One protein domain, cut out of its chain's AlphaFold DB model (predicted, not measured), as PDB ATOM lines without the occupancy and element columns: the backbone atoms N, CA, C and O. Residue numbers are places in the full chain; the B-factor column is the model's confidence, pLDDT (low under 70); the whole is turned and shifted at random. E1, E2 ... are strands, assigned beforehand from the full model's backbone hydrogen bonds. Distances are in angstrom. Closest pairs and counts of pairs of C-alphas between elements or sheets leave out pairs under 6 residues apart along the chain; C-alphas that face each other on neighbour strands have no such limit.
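This is residues 3 to 65 and 224 to 255 of the 301 residues of the protein "TGc domain-containing protein" of Polaromonas sp. (strain JS666 / ATCC BAA-500) (UniProt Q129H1). This is a small sandwich: a strongly twisted five-strand sheet, with a long two-strand ribbon, E2 and E5, over part of one face. On the side away from that ribbon, residues 224 to 245 form a wide loop with no named element. The printed part has 95 residues and seven named strands, E1 to E7 along the chain, with no named helix; the class is all strand, though under half of the residues, 44, are in them. The larger sheet runs E3 E4 E1 E6 E7, the smaller E2 E5, both antiparallel. The whole is compact, with a radius of gyration of the C-alphas of 14.0 A, and spans 45 by 27 by 21 A.

Start at E1, residues 3 to 7, an inner strand. Its antiparallel neighbours are E4, residues 40 to 46, with N 4 and O 44 within hydrogen-bond range at 2.8 A, and E6, residues 246 to 249, with N 3 and O 248 at 2.8 A. Edge strand E3, residues 28 to 33, forms a hairpin with E4; look at N 30 and O 43, 2.8 A. Edge strand E7, residues 252 to 254, forms a hairpin with E6; look at N 249 and O 252, 2.9 A. E2, residues 16 to 25, is antiparallel to E5, residues 55 to 63, with N 17 and O 62 at 2.9 A. Between the sheets, the closest C-alphas of E4 and E5 are those of Ala 44 and Val 55, 7.0 A.

Find C-alpha 3 at (72.368, 120.704, 158.190), where E1 begins. E2 covers 27.2 A and bends by 53 degrees at residue 19; E3 covers 16.2 A, E4 20.0 A and E5 24.9 A. E7 ends at C-alpha 254, (76.510, 112.157, 155.534).

The farthest C-alphas, Ala 49 and Gly 65, are 45.9 A apart. Residues 66 to 223 are not printed; C-alphas 65 and 224 are 17.5 A apart across this cut. Of the links printed whole, none is long. No printed residue is under pLDDT 70.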
ATOM      1  N   GLN A   3      71.530 119.523 158.338       95.38
ATOM      2  CA  GLN A   3      72.368 120.704 158.190       95.38
ATOM      3  C   GLN A   3      73.335 120.478 157.032       95.38
ATOM      4  O   GLN A   3      73.817 119.362 156.842       95.38
ATOM      5  N   VAL A   4      73.614 121.518 156.253       96.00
ATOM      6  CA  VAL A   4      74.542 121.455 155.122       96.00
ATOM      7  C   VAL A   4      75.422 122.705 155.108       96.00
ATOM      8  O   VAL A   4      74.926 123.815 155.279       96.00
ATOM      9  N   TRP A   5      76.721 122.536 154.875       97.00
ATOM     10  CA  TRP A   5      77.702 123.613 154.731       97.00
ATOM     11  C   TRP A   5      78.364 123.508 153.357       97.00
ATOM     12  O   TRP A   5      79.001 122.501 153.058       97.00
ATOM     13  N   LEU A   6      78.232 124.538 152.520       96.44
ATOM     14  CA  LEU A   6      78.856 124.626 151.198       96.44
ATOM     15  C   LEU A   6      80.039 125.605 151.271       96.44
ATOM     16  O   LEU A   6      79.843 126.749 151.695       96.44
ATOM     17  N   PRO A   7      81.257 125.202 150.870       95.06
ATOM     18  CA  PRO A   7      82.420 126.083 150.903       95.06
ATOM     19  C   PRO A   7      82.294 127.205 149.870       95.06
ATOM     20  O   PRO A   7      81.934 126.964 148.719       95.06
ATOM     21  N   ILE A   8      82.634 128.433 150.269       95.25
ATOM     22  CA  ILE A   8      82.668 129.596 149.373       95.25
ATOM     23  C   ILE A   8      84.124 129.900 149.004       95.25
ATOM     24  O   ILE A   8      84.945 130.113 149.903       95.25
ATOM     25  N   PRO A   9      84.475 129.974 147.706       91.69
ATOM     26  CA  PRO A   9      85.812 130.360 147.293       91.69
ATOM     27  C   PRO A   9      86.059 131.831 147.601       91.69
ATOM     28  O   PRO A   9      85.510 132.721 146.952       91.69
ATOM     29  N   SER A  10      86.871 132.084 148.627       90.00
ATOM     30  CA  SER A  10      87.025 133.414 149.233       90.00
ATOM     31  C   SER A  10      88.460 133.944 149.240       90.00
ATOM     32  O   SER A  10      88.701 135.060 149.705       90.00
ATOM     33  N   VAL A  11      89.405 133.177 148.689       90.31
ATOM     34  CA  VAL A  11      90.801 133.595 148.540       90.31
ATOM     35  C   VAL A  11      90.915 134.643 147.434       90.31
ATOM     36  O   VAL A  11      90.546 134.379 146.288       90.31
ATOM     37  N   ASN A  12      91.473 135.804 147.787       90.81
ATOM     38  CA  ASN A  12      91.901 136.836 146.847       90.81
ATOM     39  C   ASN A  12      93.425 136.963 146.901       90.81
ATOM     40  O   ASN A  12      93.994 137.236 147.956       90.81
ATOM     41  N   ALA A  13      94.063 136.734 145.762       89.50
ATOM     42  CA  ALA A  13      95.504 136.768 145.562       89.50
ATOM     43  C   ALA A  13      95.802 137.181 144.111       89.50
ATOM     44  O   ALA A  13      94.899 137.309 143.287       89.50
ATOM     45  N   ASP A  14      97.076 137.332 143.776       88.88
ATOM     46  CA  ASP A  14      97.543 137.549 142.404       88.88
ATOM     47  C   ASP A  14      97.022 136.490 141.411       88.88
ATOM     48  O   ASP A  14      96.753 136.805 140.257       88.88
ATOM     49  N   TYR A  15      96.826 135.242 141.844       87.44
ATOM     50  CA  TYR A  15      96.353 134.148 140.988       87.44
ATOM     51  C   TYR A  15      94.834 133.918 140.997       87.44
ATOM     52  O   TYR A  15      94.334 133.120 140.198       87.44
ATOM     53  N   GLN A  16      94.090 134.554 141.905       92.19
ATOM     54  CA  GLN A  16      92.654 134.325 142.053       92.19
ATOM     55  C   GLN A  16      91.923 135.553 142.584       92.19
ATOM     56  O   GLN A  16      92.316 136.134 143.590       92.19
ATOM     57  N   ARG A  17      90.774 135.858 141.982       93.12
ATOM     58  CA  ARG A  17      89.829 136.852 142.487       93.12
ATOM     59  C   ARG A  17      88.432 136.257 142.604       93.12
ATOM     60  O   ARG A  17      87.861 135.799 141.611       93.12
ATOM     61  N   SER A  18      87.867 136.301 143.805       91.62
ATOM     62  CA  SER A  18      86.459 135.973 144.040       91.62
ATOM     63  C   SER A  18      85.577 137.098 143.501       91.62
ATOM     64  O   SER A  18      85.822 138.270 143.791       91.62
ATOM     65  N   LEU A  19      84.565 136.747 142.707       91.88
ATOM     66  CA  LEU A  19      83.618 137.696 142.126       91.88
ATOM     67  C   LEU A  19      82.268 137.557 142.844       91.88
ATOM     68  O   LEU A  19      82.128 137.943 144.003       91.88
ATOM     69  N   GLU A  20      81.282 136.977 142.172       92.69
ATOM     70  CA  GLU A  20      79.912 136.835 142.648       92.69
ATOM     71  C   GLU A  20      79.689 135.480 143.331       92.69
ATOM     72  O   GLU A  20      80.226 134.462 142.894       92.69
ATOM     73  N   ASN A  21      78.851 135.461 144.369       93.19
ATOM     74  CA  ASN A  21      78.280 134.240 144.930       93.19
ATOM     75  C   ASN A  21      76.759 134.401 144.999       93.19
ATOM     76  O   ASN A  21      76.279 135.346 145.622       93.19
ATOM     77  N   SER A  22      76.016 133.481 144.394       95.12
ATOM     78  CA  SER A  22      74.552 133.417 144.445       95.12
ATOM     79  C   SER A  22      74.105 132.024 144.879       95.12
ATOM     80  O   SER A  22      74.846 131.053 144.731       95.12
ATOM     81  N   PHE A  23      72.920 131.908 145.474       96.88
ATOM     82  CA  PHE A  23      72.428 130.624 145.971       96.88
ATOM     83  C   PHE A  23      70.907 130.504 145.887       96.88
ATOM     84  O   PHE A  23      70.193 131.505 145.868       96.88
ATOM     85  N   SER A  24      70.425 129.261 145.863       96.81
ATOM     86  CA  SER A  24      69.006 128.894 145.877       96.81
ATOM     87  C   SER A  24      68.793 127.684 146.785       96.81
ATOM     88  O   SER A  24      69.643 126.796 146.847       96.81
ATOM     89  N   SER A  25      67.689 127.638 147.532       97.00
ATOM     90  CA  SER A  25      67.397 126.532 148.451       97.00
ATOM     91  C   SER A  25      65.914 126.470 148.822       97.00
ATOM     92  O   SER A  25      65.244 127.499 148.857       97.00
ATOM     93  N   ASN A  26      65.422 125.272 149.161       96.12
ATOM     94  CA  ASN A  26      64.146 125.079 149.867       96.12
ATOM     95  C   ASN A  26      64.306 124.938 151.396       96.12
ATOM     96  O   ASN A  26      63.391 124.460 152.062       96.12
ATOM     97  N   GLY A  27      65.465 125.316 151.944       95.94
ATOM     98  CA  GLY A  27      65.761 125.337 153.376       95.94
ATOM     99  C   GLY A  27      66.056 126.744 153.892       95.94
ATOM    100  O   GLY A  27      66.083 127.720 153.140       95.94
ATOM    101  N   THR A  28      66.312 126.853 155.195       97.56
ATOM    102  CA  THR A  28      66.749 128.119 155.804       97.56
ATOM    103  C   THR A  28      68.245 128.278 155.599       97.56
ATOM    104  O   THR A  28      69.012 127.422 156.032       97.56
ATOM    105  N   THR A  29      68.675 129.365 154.958       97.94
ATOM    106  CA  THR A  29      70.084 129.581 154.601       97.94
ATOM    107  C   THR A  29      70.708 130.763 155.335       97.94
ATOM    108  O   THR A  29      70.032 131.722 155.708       97.94
ATOM    109  N   ARG A  30      72.024 130.700 155.557       97.38
ATOM    110  CA  ARG A  30      72.816 131.782 156.147       97.38
ATOM    111  C   ARG A  30      74.251 131.745 155.634       97.38
ATOM    112  O   ARG A  30      74.901 130.705 155.675       97.38
ATOM    113  N   LEU A  31      74.782 132.894 155.221       97.38
ATOM    114  CA  LEU A  31      76.226 133.051 155.037       97.38
ATOM    115  C   LEU A  31      76.906 133.110 156.407       97.38
ATOM    116  O   LEU A  31      76.499 133.885 157.275       97.38
ATOM    117  N   THR A  32      77.925 132.284 156.609       97.06
ATOM    118  CA  THR A  32      78.652 132.190 157.878       97.06
ATOM    119  C   THR A  32      80.137 131.920 157.644       97.06
ATOM    120  O   THR A  32      80.589 131.747 156.509       97.06
ATOM    121  N   GLN A  33      80.896 131.899 158.734       96.81
ATOM    122  CA  GLN A  33      82.295 131.496 158.767       96.81
ATOM    123  C   GLN A  33      82.583 130.619 159.988       96.81
ATOM    124  O   GLN A  33      81.760 130.547 160.900       96.81
ATOM    125  N   ASP A  34      83.743 129.969 160.004       94.88
ATOM    126  CA  ASP A  34      84.223 129.113 161.100       94.88
ATOM    127  C   ASP A  34      84.572 129.887 162.389       94.88
ATOM    128  O   ASP A  34      84.668 129.300 163.463       94.88
ATOM    129  N   GLY A  35      84.767 131.207 162.296       92.19
ATOM    130  CA  GLY A  35      85.068 132.086 163.432       92.19
ATOM    131  C   GLY A  35      86.524 132.048 163.908       92.19
ATOM    132  O   GLY A  35      86.874 132.825 164.793       92.19
ATOM    133  N   ARG A  36      87.367 131.195 163.311       92.19
ATOM    134  CA  ARG A  36      88.799 131.074 163.612       92.19
ATOM    135  C   ARG A  36      89.654 131.594 162.461       92.19
ATOM    136  O   ARG A  36      90.358 132.581 162.634       92.19
ATOM    137  N   ASP A  37      89.556 130.956 161.297       91.12
ATOM    138  CA  ASP A  37      90.410 131.232 160.136       91.12
ATOM    139  C   ASP A  37      89.666 132.020 159.035       91.12
ATOM    140  O   ASP A  37      90.215 132.312 157.973       91.12
ATOM    141  N   GLY A  38      88.401 132.388 159.281       94.31
ATOM    142  CA  GLY A  38      87.574 133.176 158.365       94.31
ATOM    143  C   GLY A  38      87.064 132.373 157.166       94.31
ATOM    144  O   GLY A  38      86.768 132.947 156.115       94.31
ATOM    145  N   VAL A  39      86.961 131.049 157.301       95.75
ATOM    146  CA  VAL A  39      86.525 130.139 156.237       95.75
ATOM    147  C   VAL A  39      85.068 130.418 155.893       95.75
ATOM    148  O   VAL A  39      84.170 130.055 156.649       95.75
ATOM    149  N   LYS A  40      84.819 131.054 154.746       96.19
ATOM    150  CA  LYS A  40      83.463 131.429 154.323       96.19
ATOM    151  C   LYS A  40      82.677 130.229 153.811       96.19
ATOM    152  O   LYS A  40      83.184 129.417 153.035       96.19
ATOM    153  N   MET A  41      81.408 130.156 154.202       97.50
ATOM    154  CA  MET A  41      80.520 129.063 153.823       97.50
ATOM    155  C   MET A  41      79.055 129.493 153.758       97.50
ATOM    156  O   MET A  41      78.613 130.367 154.508       97.50
ATOM    157  N   LEU A  42      78.297 128.857 152.868       98.06
ATOM    158  CA  LEU A  42      76.839 128.905 152.880       98.06
ATOM    159  C   LEU A  42      76.336 127.760 153.752       98.06
ATOM    160  O   LEU A  42      76.560 126.592 153.448       98.06
ATOM    161  N   TYR A  43      75.650 128.106 154.827       98.06
ATOM    162  CA  TYR A  43      74.992 127.161 155.710       98.06
ATOM    163  C   TYR A  43      73.509 127.037 155.349       98.06
ATOM    164  O   TYR A  43      72.866 128.053 155.082       98.06
ATOM    165  N   ALA A  44      72.968 125.821 155.363       97.44
ATOM    166  CA  ALA A  44      71.560 125.525 155.122       97.44
ATOM    167  C   ALA A  44      71.009 124.531 156.157       97.44
ATOM    168  O   ALA A  44      71.663 123.543 156.482       97.44
ATOM    169  N   GLU A  45      69.792 124.774 156.643       96.56
ATOM    170  CA  GLU A  45      69.044 123.892 157.544       96.56
ATOM    171  C   GLU A  45      67.739 123.431 156.900       96.56
ATOM    172  O   GLU A  45      66.994 124.226 156.317       96.56
ATOM    173  N   PHE A  46      67.432 122.150 157.086       96.06
ATOM    174  CA  PHE A  46      66.201 121.518 156.638       96.06
ATOM    175  C   PHE A  46      65.528 120.784 157.809       96.06
ATOM    176  O   PHE A  46      66.172 119.963 158.482       96.06
ATOM    177  N   PRO A  47      64.232 121.032 158.077       95.06
ATOM    178  CA  PRO A  47      63.490 120.271 159.078       95.06
ATOM    179  C   PRO A  47      63.387 118.792 158.673       95.06
ATOM    180  O   PRO A  47      63.485 118.448 157.500       95.06
ATOM    181  N   ALA A  48      63.163 117.893 159.640       90.06
ATOM    182  CA  ALA A  48      63.086 116.449 159.365       90.06
ATOM    183  C   ALA A  48      61.963 116.078 158.375       90.06
ATOM    184  O   ALA A  48      62.110 115.136 157.605       90.06
ATOM    185  N   ALA A  49      60.871 116.848 158.371       90.75
ATOM    186  CA  ALA A  49      59.745 116.673 157.457       90.75
ATOM    187  C   ALA A  49      59.990 117.252 156.048       90.75
ATOM    188  O   ALA A  49      59.102 117.181 155.200       90.75
ATOM    189  N   GLN A  50      61.160 117.846 155.780       91.31
ATOM    190  CA  GLN A  50      61.460 118.429 154.476       91.31
ATOM    191  C   GLN A  50      61.533 117.339 153.401       91.31
ATOM    192  O   GLN A  50      62.484 116.558 153.338       91.31
ATOM    193  N   GLY A  51      60.559 117.329 152.494       87.69
ATOM    194  CA  GLY A  51      60.630 116.519 151.282       87.69
ATOM    195  C   GLY A  51      61.697 117.059 150.325       87.69
ATOM    196  O   GLY A  51      61.704 118.253 150.027       87.69
ATOM    197  N   LYS A  52      62.576 116.175 149.826       88.00
ATOM    198  CA  LYS A  52      63.626 116.472 148.824       88.00
ATOM    199  C   LYS A  52      64.404 117.773 149.134       88.00
ATOM    200  O   LYS A  52      64.266 118.756 148.401       88.00
ATOM    201  N   PRO A  53      65.189 117.815 150.226       91.50
ATOM    202  CA  PRO A  53      65.977 118.997 150.572       91.50
ATOM    203  C   PRO A  53      66.991 119.324 149.465       91.50
ATOM    204  O   PRO A  53      67.648 118.420 148.944       91.50
ATOM    205  N   PHE A  54      67.128 120.606 149.118       93.12
ATOM    206  CA  PHE A  54      68.141 121.090 148.181       93.12
ATOM    207  C   PHE A  54      68.718 122.443 148.607       93.12
ATOM    208  O   PHE A  54      68.027 123.325 149.125       93.12
ATOM    209  N   VAL A  55      70.005 122.618 148.333       95.00
ATOM    210  CA  VAL A  55      70.715 123.895 148.376       95.00
ATOM    211  C   VAL A  55      71.727 123.898 147.240       95.00
ATOM    212  O   VAL A  55      72.426 122.912 147.020       95.00
ATOM    213  N   GLU A  56      71.791 125.006 146.516       95.38
ATOM    214  CA  GLU A  56      72.725 125.236 145.423       95.38
ATOM    215  C   GLU A  56      73.476 126.542 145.676       95.38
ATOM    216  O   GLU A  56      72.864 127.562 145.990       95.38
ATOM    217  N   LEU A  57      74.801 126.504 145.531       94.44
ATOM    218  CA  LEU A  57      75.688 127.665 145.570       94.44
ATOM    219  C   LEU A  57      76.385 127.782 144.214       94.44
ATOM    220  O   LEU A  57      77.075 126.859 143.785       94.44
ATOM    221  N   THR A  58      76.246 128.939 143.577       94.38
ATOM    222  CA  THR A  58      76.968 129.305 142.361       94.38
ATOM    223  C   THR A  58      77.996 130.380 142.691       94.38
ATOM    224  O   THR A  58      77.648 131.470 143.142       94.38
ATOM    225  N   SER A  59      79.268 130.089 142.424       91.62
ATOM    226  CA  SER A  59      80.383 131.020 142.627       91.62
ATOM    227  C   SER A  59      81.061 131.356 141.304       91.62
ATOM    228  O   SER A  59      81.456 130.467 140.547       91.62
ATOM    229  N   ARG A  60      81.257 132.649 141.039       92.44
ATOM    230  CA  ARG A  60      82.095 133.148 139.946       92.44
ATOM    231  C   ARG A  60      83.462 133.524 140.493       92.44
ATOM    232  O   ARG A  60      83.582 134.319 141.422       92.44
ATOM    233  N   VAL A  61      84.502 132.969 139.884       90.00
ATOM    234  CA  VAL A  61      85.888 133.190 140.296       90.00
ATOM    235  C   VAL A  61      86.740 133.391 139.052       90.00
ATOM    236  O   VAL A  61      86.623 132.634 138.086       90.00
ATOM    237  N   GLN A  62      87.588 134.412 139.075       91.06
ATOM    238  CA  GLN A  62      88.629 134.609 138.076       91.06
ATOM    239  C   GLN A  62      89.915 133.962 138.581       91.06
ATOM    240  O   GLN A  62      90.302 134.165 139.729       91.06
ATOM    241  N   THR A  63      90.570 133.183 137.728       89.94
ATOM    242  CA  THR A  63      91.767 132.413 138.072       89.94
ATOM    243  C   THR A  63      92.802 132.548 136.966       89.94
ATOM    244  O   THR A  63      92.448 132.617 135.785       89.94
ATOM    245  N   GLN A  64      94.078 132.539 137.337       89.94
ATOM    246  CA  GLN A  64      95.188 132.449 136.396       89.94
ATOM    247  C   GLN A  64      96.225 131.425 136.865       89.94
ATOM    248  O   GLN A  64      96.304 131.091 138.048       89.94
ATOM    249  N   GLY A  65      96.976 130.883 135.905       87.69
ATOM    250  CA  GLY A  65      98.126 130.041 136.215       87.69
ATOM    251  C   GLY A  65      99.246 130.876 136.826       87.69
ATOM    252  O   GLY A  65      99.292 132.092 136.637       87.69
ATOM    253  N   ASN A 224      89.913 128.209 150.702       92.75
ATOM    254  CA  ASN A 224      90.543 128.724 151.911       92.75
ATOM    255  C   ASN A 224      91.903 128.004 152.077       92.75
ATOM    256  O   ASN A 224      92.236 127.139 151.266       92.75
ATOM    257  N   ALA A 225      92.667 128.358 153.110       91.19
ATOM    258  CA  ALA A 225      93.925 127.694 153.481       91.19
ATOM    259  C   ALA A 225      93.875 127.121 154.914       91.19
ATOM    260  O   ALA A 225      94.903 126.997 155.576       91.19
ATOM    261  N   ALA A 226      92.670 126.867 155.430       92.62
ATOM    262  CA  ALA A 226      92.463 126.478 156.817       92.62
ATOM    263  C   ALA A 226      92.516 124.958 156.998       92.62
ATOM    264  O   ALA A 226      92.145 124.183 156.114       92.62
ATOM    265  N   HIS A 227      92.924 124.564 158.198       94.00
ATOM    266  CA  HIS A 227      92.911 123.193 158.686       94.00
ATOM    267  C   HIS A 227      92.249 123.154 160.055       94.00
ATOM    268  O   HIS A 227      92.177 124.170 160.748       94.00
ATOM    269  N   ASP A 228      91.809 121.967 160.462       95.00
ATOM    270  CA  ASP A 228      91.076 121.767 161.709       95.00
ATOM    271  C   ASP A 228      89.835 122.684 161.769       95.00
ATOM    272  O   ASP A 228      89.554 123.333 162.783       95.00
ATOM    273  N   VAL A 229      89.099 122.750 160.655       95.50
ATOM    274  CA  VAL A 229      87.945 123.638 160.477       95.50
ATOM    275  C   VAL A 229      86.778 123.125 161.313       95.50
ATOM    276  O   VAL A 229      86.259 122.032 161.080       95.50
ATOM    277  N   ALA A 230      86.343 123.932 162.279       96.44
ATOM    278  CA  ALA A 230      85.123 123.682 163.033       96.44
ATOM    279  C   ALA A 230      83.922 124.236 162.255       96.44
ATOM    280  O   ALA A 230      83.846 125.435 161.982       96.44
ATOM    281  N   LEU A 231      82.979 123.367 161.893       96.62
ATOM    282  CA  LEU A 231      81.747 123.798 161.239       96.62
ATOM    283  C   LEU A 231      80.786 124.395 162.283       96.62
ATOM    284  O   LEU A 231      80.481 123.732 163.278       96.62
ATOM    285  N   PRO A 232      80.264 125.620 162.082       95.06
ATOM    286  CA  PRO A 232      79.307 126.213 163.009       95.06
ATOM    287  C   PRO A 232      78.074 125.325 163.169       95.06
ATOM    288  O   PRO A 232      77.496 124.915 162.164       95.06
ATOM    289  N   LYS A 233      77.644 125.089 164.415       93.62
ATOM    290  CA  LYS A 233      76.497 124.235 164.793       93.62
ATOM    291  C   LYS A 233      76.649 122.730 164.512       93.62
ATOM    292  O   LYS A 233      75.682 122.007 164.731       93.62
ATOM    293  N   SER A 234      77.805 122.266 164.037       94.56
ATOM    294  CA  SER A 234      78.086 120.834 163.870       94.56
ATOM    295  C   SER A 234      78.447 120.211 165.218       94.56
ATOM    296  O   SER A 234      79.101 120.847 166.046       94.56
ATOM    297  N   SER A 235      78.031 118.962 165.424       89.94
ATOM    298  CA  SER A 235      78.471 118.114 166.541       89.94
ATOM    299  C   SER A 235      79.678 117.234 166.189       89.94
ATOM    300  O   SER A 235      80.259 116.593 167.062       89.94
ATOM    301  N   GLY A 236      80.058 117.201 164.908       90.31
ATOM    302  CA  GLY A 236      81.150 116.384 164.391       90.31
ATOM    303  C   GLY A 236      82.546 116.971 164.619       90.31
ATOM    304  O   GLY A 236      82.727 118.163 164.870       90.31
ATOM    305  N   GLU A 237      83.561 116.120 164.462       92.62
ATOM    306  CA  GLU A 237      84.973 116.497 164.607       92.62
ATOM    307  C   GLU A 237      85.417 117.560 163.601       92.62
ATOM    308  O   GLU A 237      84.876 117.674 162.503       92.62
ATOM    309  N   LYS A 238      86.459 118.323 163.922       94.62
ATOM    310  CA  LYS A 238      87.019 119.312 162.993       94.62
ATOM    311  C   LYS A 238      87.431 118.666 161.666       94.62
ATOM    312  O   LYS A 238      87.924 117.544 161.634       94.62
ATOM    313  N   LEU A 239      87.231 119.378 160.563       92.56
ATOM    314  CA  LEU A 239      87.640 118.908 159.243       92.56
ATOM    315  C   LEU A 239      89.126 119.185 159.019       92.56
ATOM    316  O   LEU A 239      89.578 120.310 159.233       92.56
ATOM    317  N   GLY A 240      89.858 118.207 158.486       91.12
ATOM    318  CA  GLY A 240      91.237 118.419 158.038       91.12
ATOM    319  C   GLY A 240      91.349 119.496 156.955       91.12
ATOM    320  O   GLY A 240      92.315 120.253 156.939       91.12
ATOM    321  N   PHE A 241      90.341 119.600 156.085       89.94
ATOM    322  CA  PHE A 241      90.187 120.639 155.067       89.94
ATOM    323  C   PHE A 241      88.704 120.786 154.688       89.94
ATOM    324  O   PHE A 241      87.922 119.844 154.814       89.94
ATOM    325  N   PHE A 242      88.305 121.958 154.184       91.94
ATOM    326  CA  PHE A 242      86.920 122.224 153.783       91.94
ATOM    327  C   PHE A 242      86.841 122.714 152.332       91.94
ATOM    328  O   PHE A 242      86.963 123.907 152.048       91.94
ATOM    329  N   MET A 243      86.665 121.761 151.411       87.25
ATOM    330  CA  MET A 243      86.535 121.998 149.962       87.25
ATOM    331  C   MET A 243      85.324 121.302 149.324       87.25
ATOM    332  O   MET A 243      84.987 121.582 148.176       87.25
ATOM    333  N   TYR A 244      84.674 120.400 150.062       87.75
ATOM    334  CA  TYR A 244      83.450 119.720 149.653       87.75
ATOM    335  C   TYR A 244      82.285 120.201 150.503       87.75
ATOM    336  O   TYR A 244      82.502 120.532 151.671       87.75
ATOM    337  N   PRO A 245      81.054 120.205 149.965       91.88
ATOM    338  CA  PRO A 245      79.892 120.383 150.810       91.88
ATOM    339  C   PRO A 245      79.851 119.284 151.870       91.88
ATOM    340  O   PRO A 245      80.086 118.118 151.562       91.88
ATOM    341  N   ILE A 246      79.551 119.648 153.109       92.62
ATOM    342  CA  ILE A 246      79.387 118.706 154.215       92.62
ATOM    343  C   ILE A 246      77.925 118.725 154.628       92.62
ATOM    344  O   ILE A 246      77.322 119.793 154.672       92.62
ATOM    345  N   ALA A 247      77.359 117.559 154.922       92.44
ATOM    346  CA  ALA A 247      76.018 117.441 155.469       92.44
ATOM    347  C   ALA A 247      76.047 116.626 156.763       92.44
ATOM    348  O   ALA A 247      76.813 115.672 156.890       92.44
ATOM    349  N   GLU A 248      75.206 117.005 157.714       93.56
ATOM    350  CA  GLU A 248      75.046 116.344 159.007       93.56
ATOM    351  C   GLU A 248      73.555 116.207 159.311       93.56
ATOM    352  O   GLU A 248      72.766 117.119 159.053       93.56
ATOM    353  N   ASN A 249      73.155 115.054 159.827       90.69
ATOM    354  CA  ASN A 249      71.823 114.825 160.368       90.69
ATOM    355  C   ASN A 249      71.944 114.228 161.781       90.69
ATOM    356  O   ASN A 249      73.028 114.164 162.356       90.69
ATOM    357  N   THR A 250      70.831 113.777 162.356       87.94
ATOM    358  CA  THR A 250      70.806 113.182 163.704       87.94
ATOM    359  C   THR A 250      71.605 111.882 163.835       87.94
ATOM    360  O   THR A 250      71.871 111.459 164.953       87.94
ATOM    361  N   GLU A 251      71.981 111.245 162.724       87.88
ATOM    362  CA  GLU A 251      72.824 110.042 162.676       87.88
ATOM    363  C   GLU A 251      74.313 110.384 162.470       87.88
ATOM    364  O   GLU A 251      75.158 109.493 162.453       87.88
ATOM    365  N   GLY A 252      74.647 111.672 162.324       88.56
ATOM    366  CA  GLY A 252      76.001 112.168 162.101       88.56
ATOM    367  C   GLY A 252      76.242 112.652 160.670       88.56
ATOM    368  O   GLY A 252      75.333 113.100 159.966       88.56
ATOM    369  N   ARG A 253      77.511 112.627 160.243       89.44
ATOM    370  CA  ARG A 253      77.923 113.122 158.922       89.44
ATOM    371  C   ARG A 253      77.450 112.211 157.802       89.44
ATOM    372  O   ARG A 253      77.689 111.006 157.807       89.44
ATOM    373  N   VAL A 254      76.864 112.824 156.783       84.19
ATOM    374  CA  VAL A 254      76.510 112.157 155.534       84.19
ATOM    375  C   VAL A 254      77.712 112.207 154.593       84.19
ATOM    376  O   VAL A 254      78.361 113.243 154.455       84.19
ATOM    377  N   ASP A 255      78.002 111.087 153.930       71.06
ATOM    378  CA  ASP A 255      79.091 110.972 152.954       71.06
ATOM    379  C   ASP A 255      78.911 111.982 151.804       71.06
ATOM    380  O   ASP A 255      78.063 111.808 150.920       71.06
TER     381      ASP A 255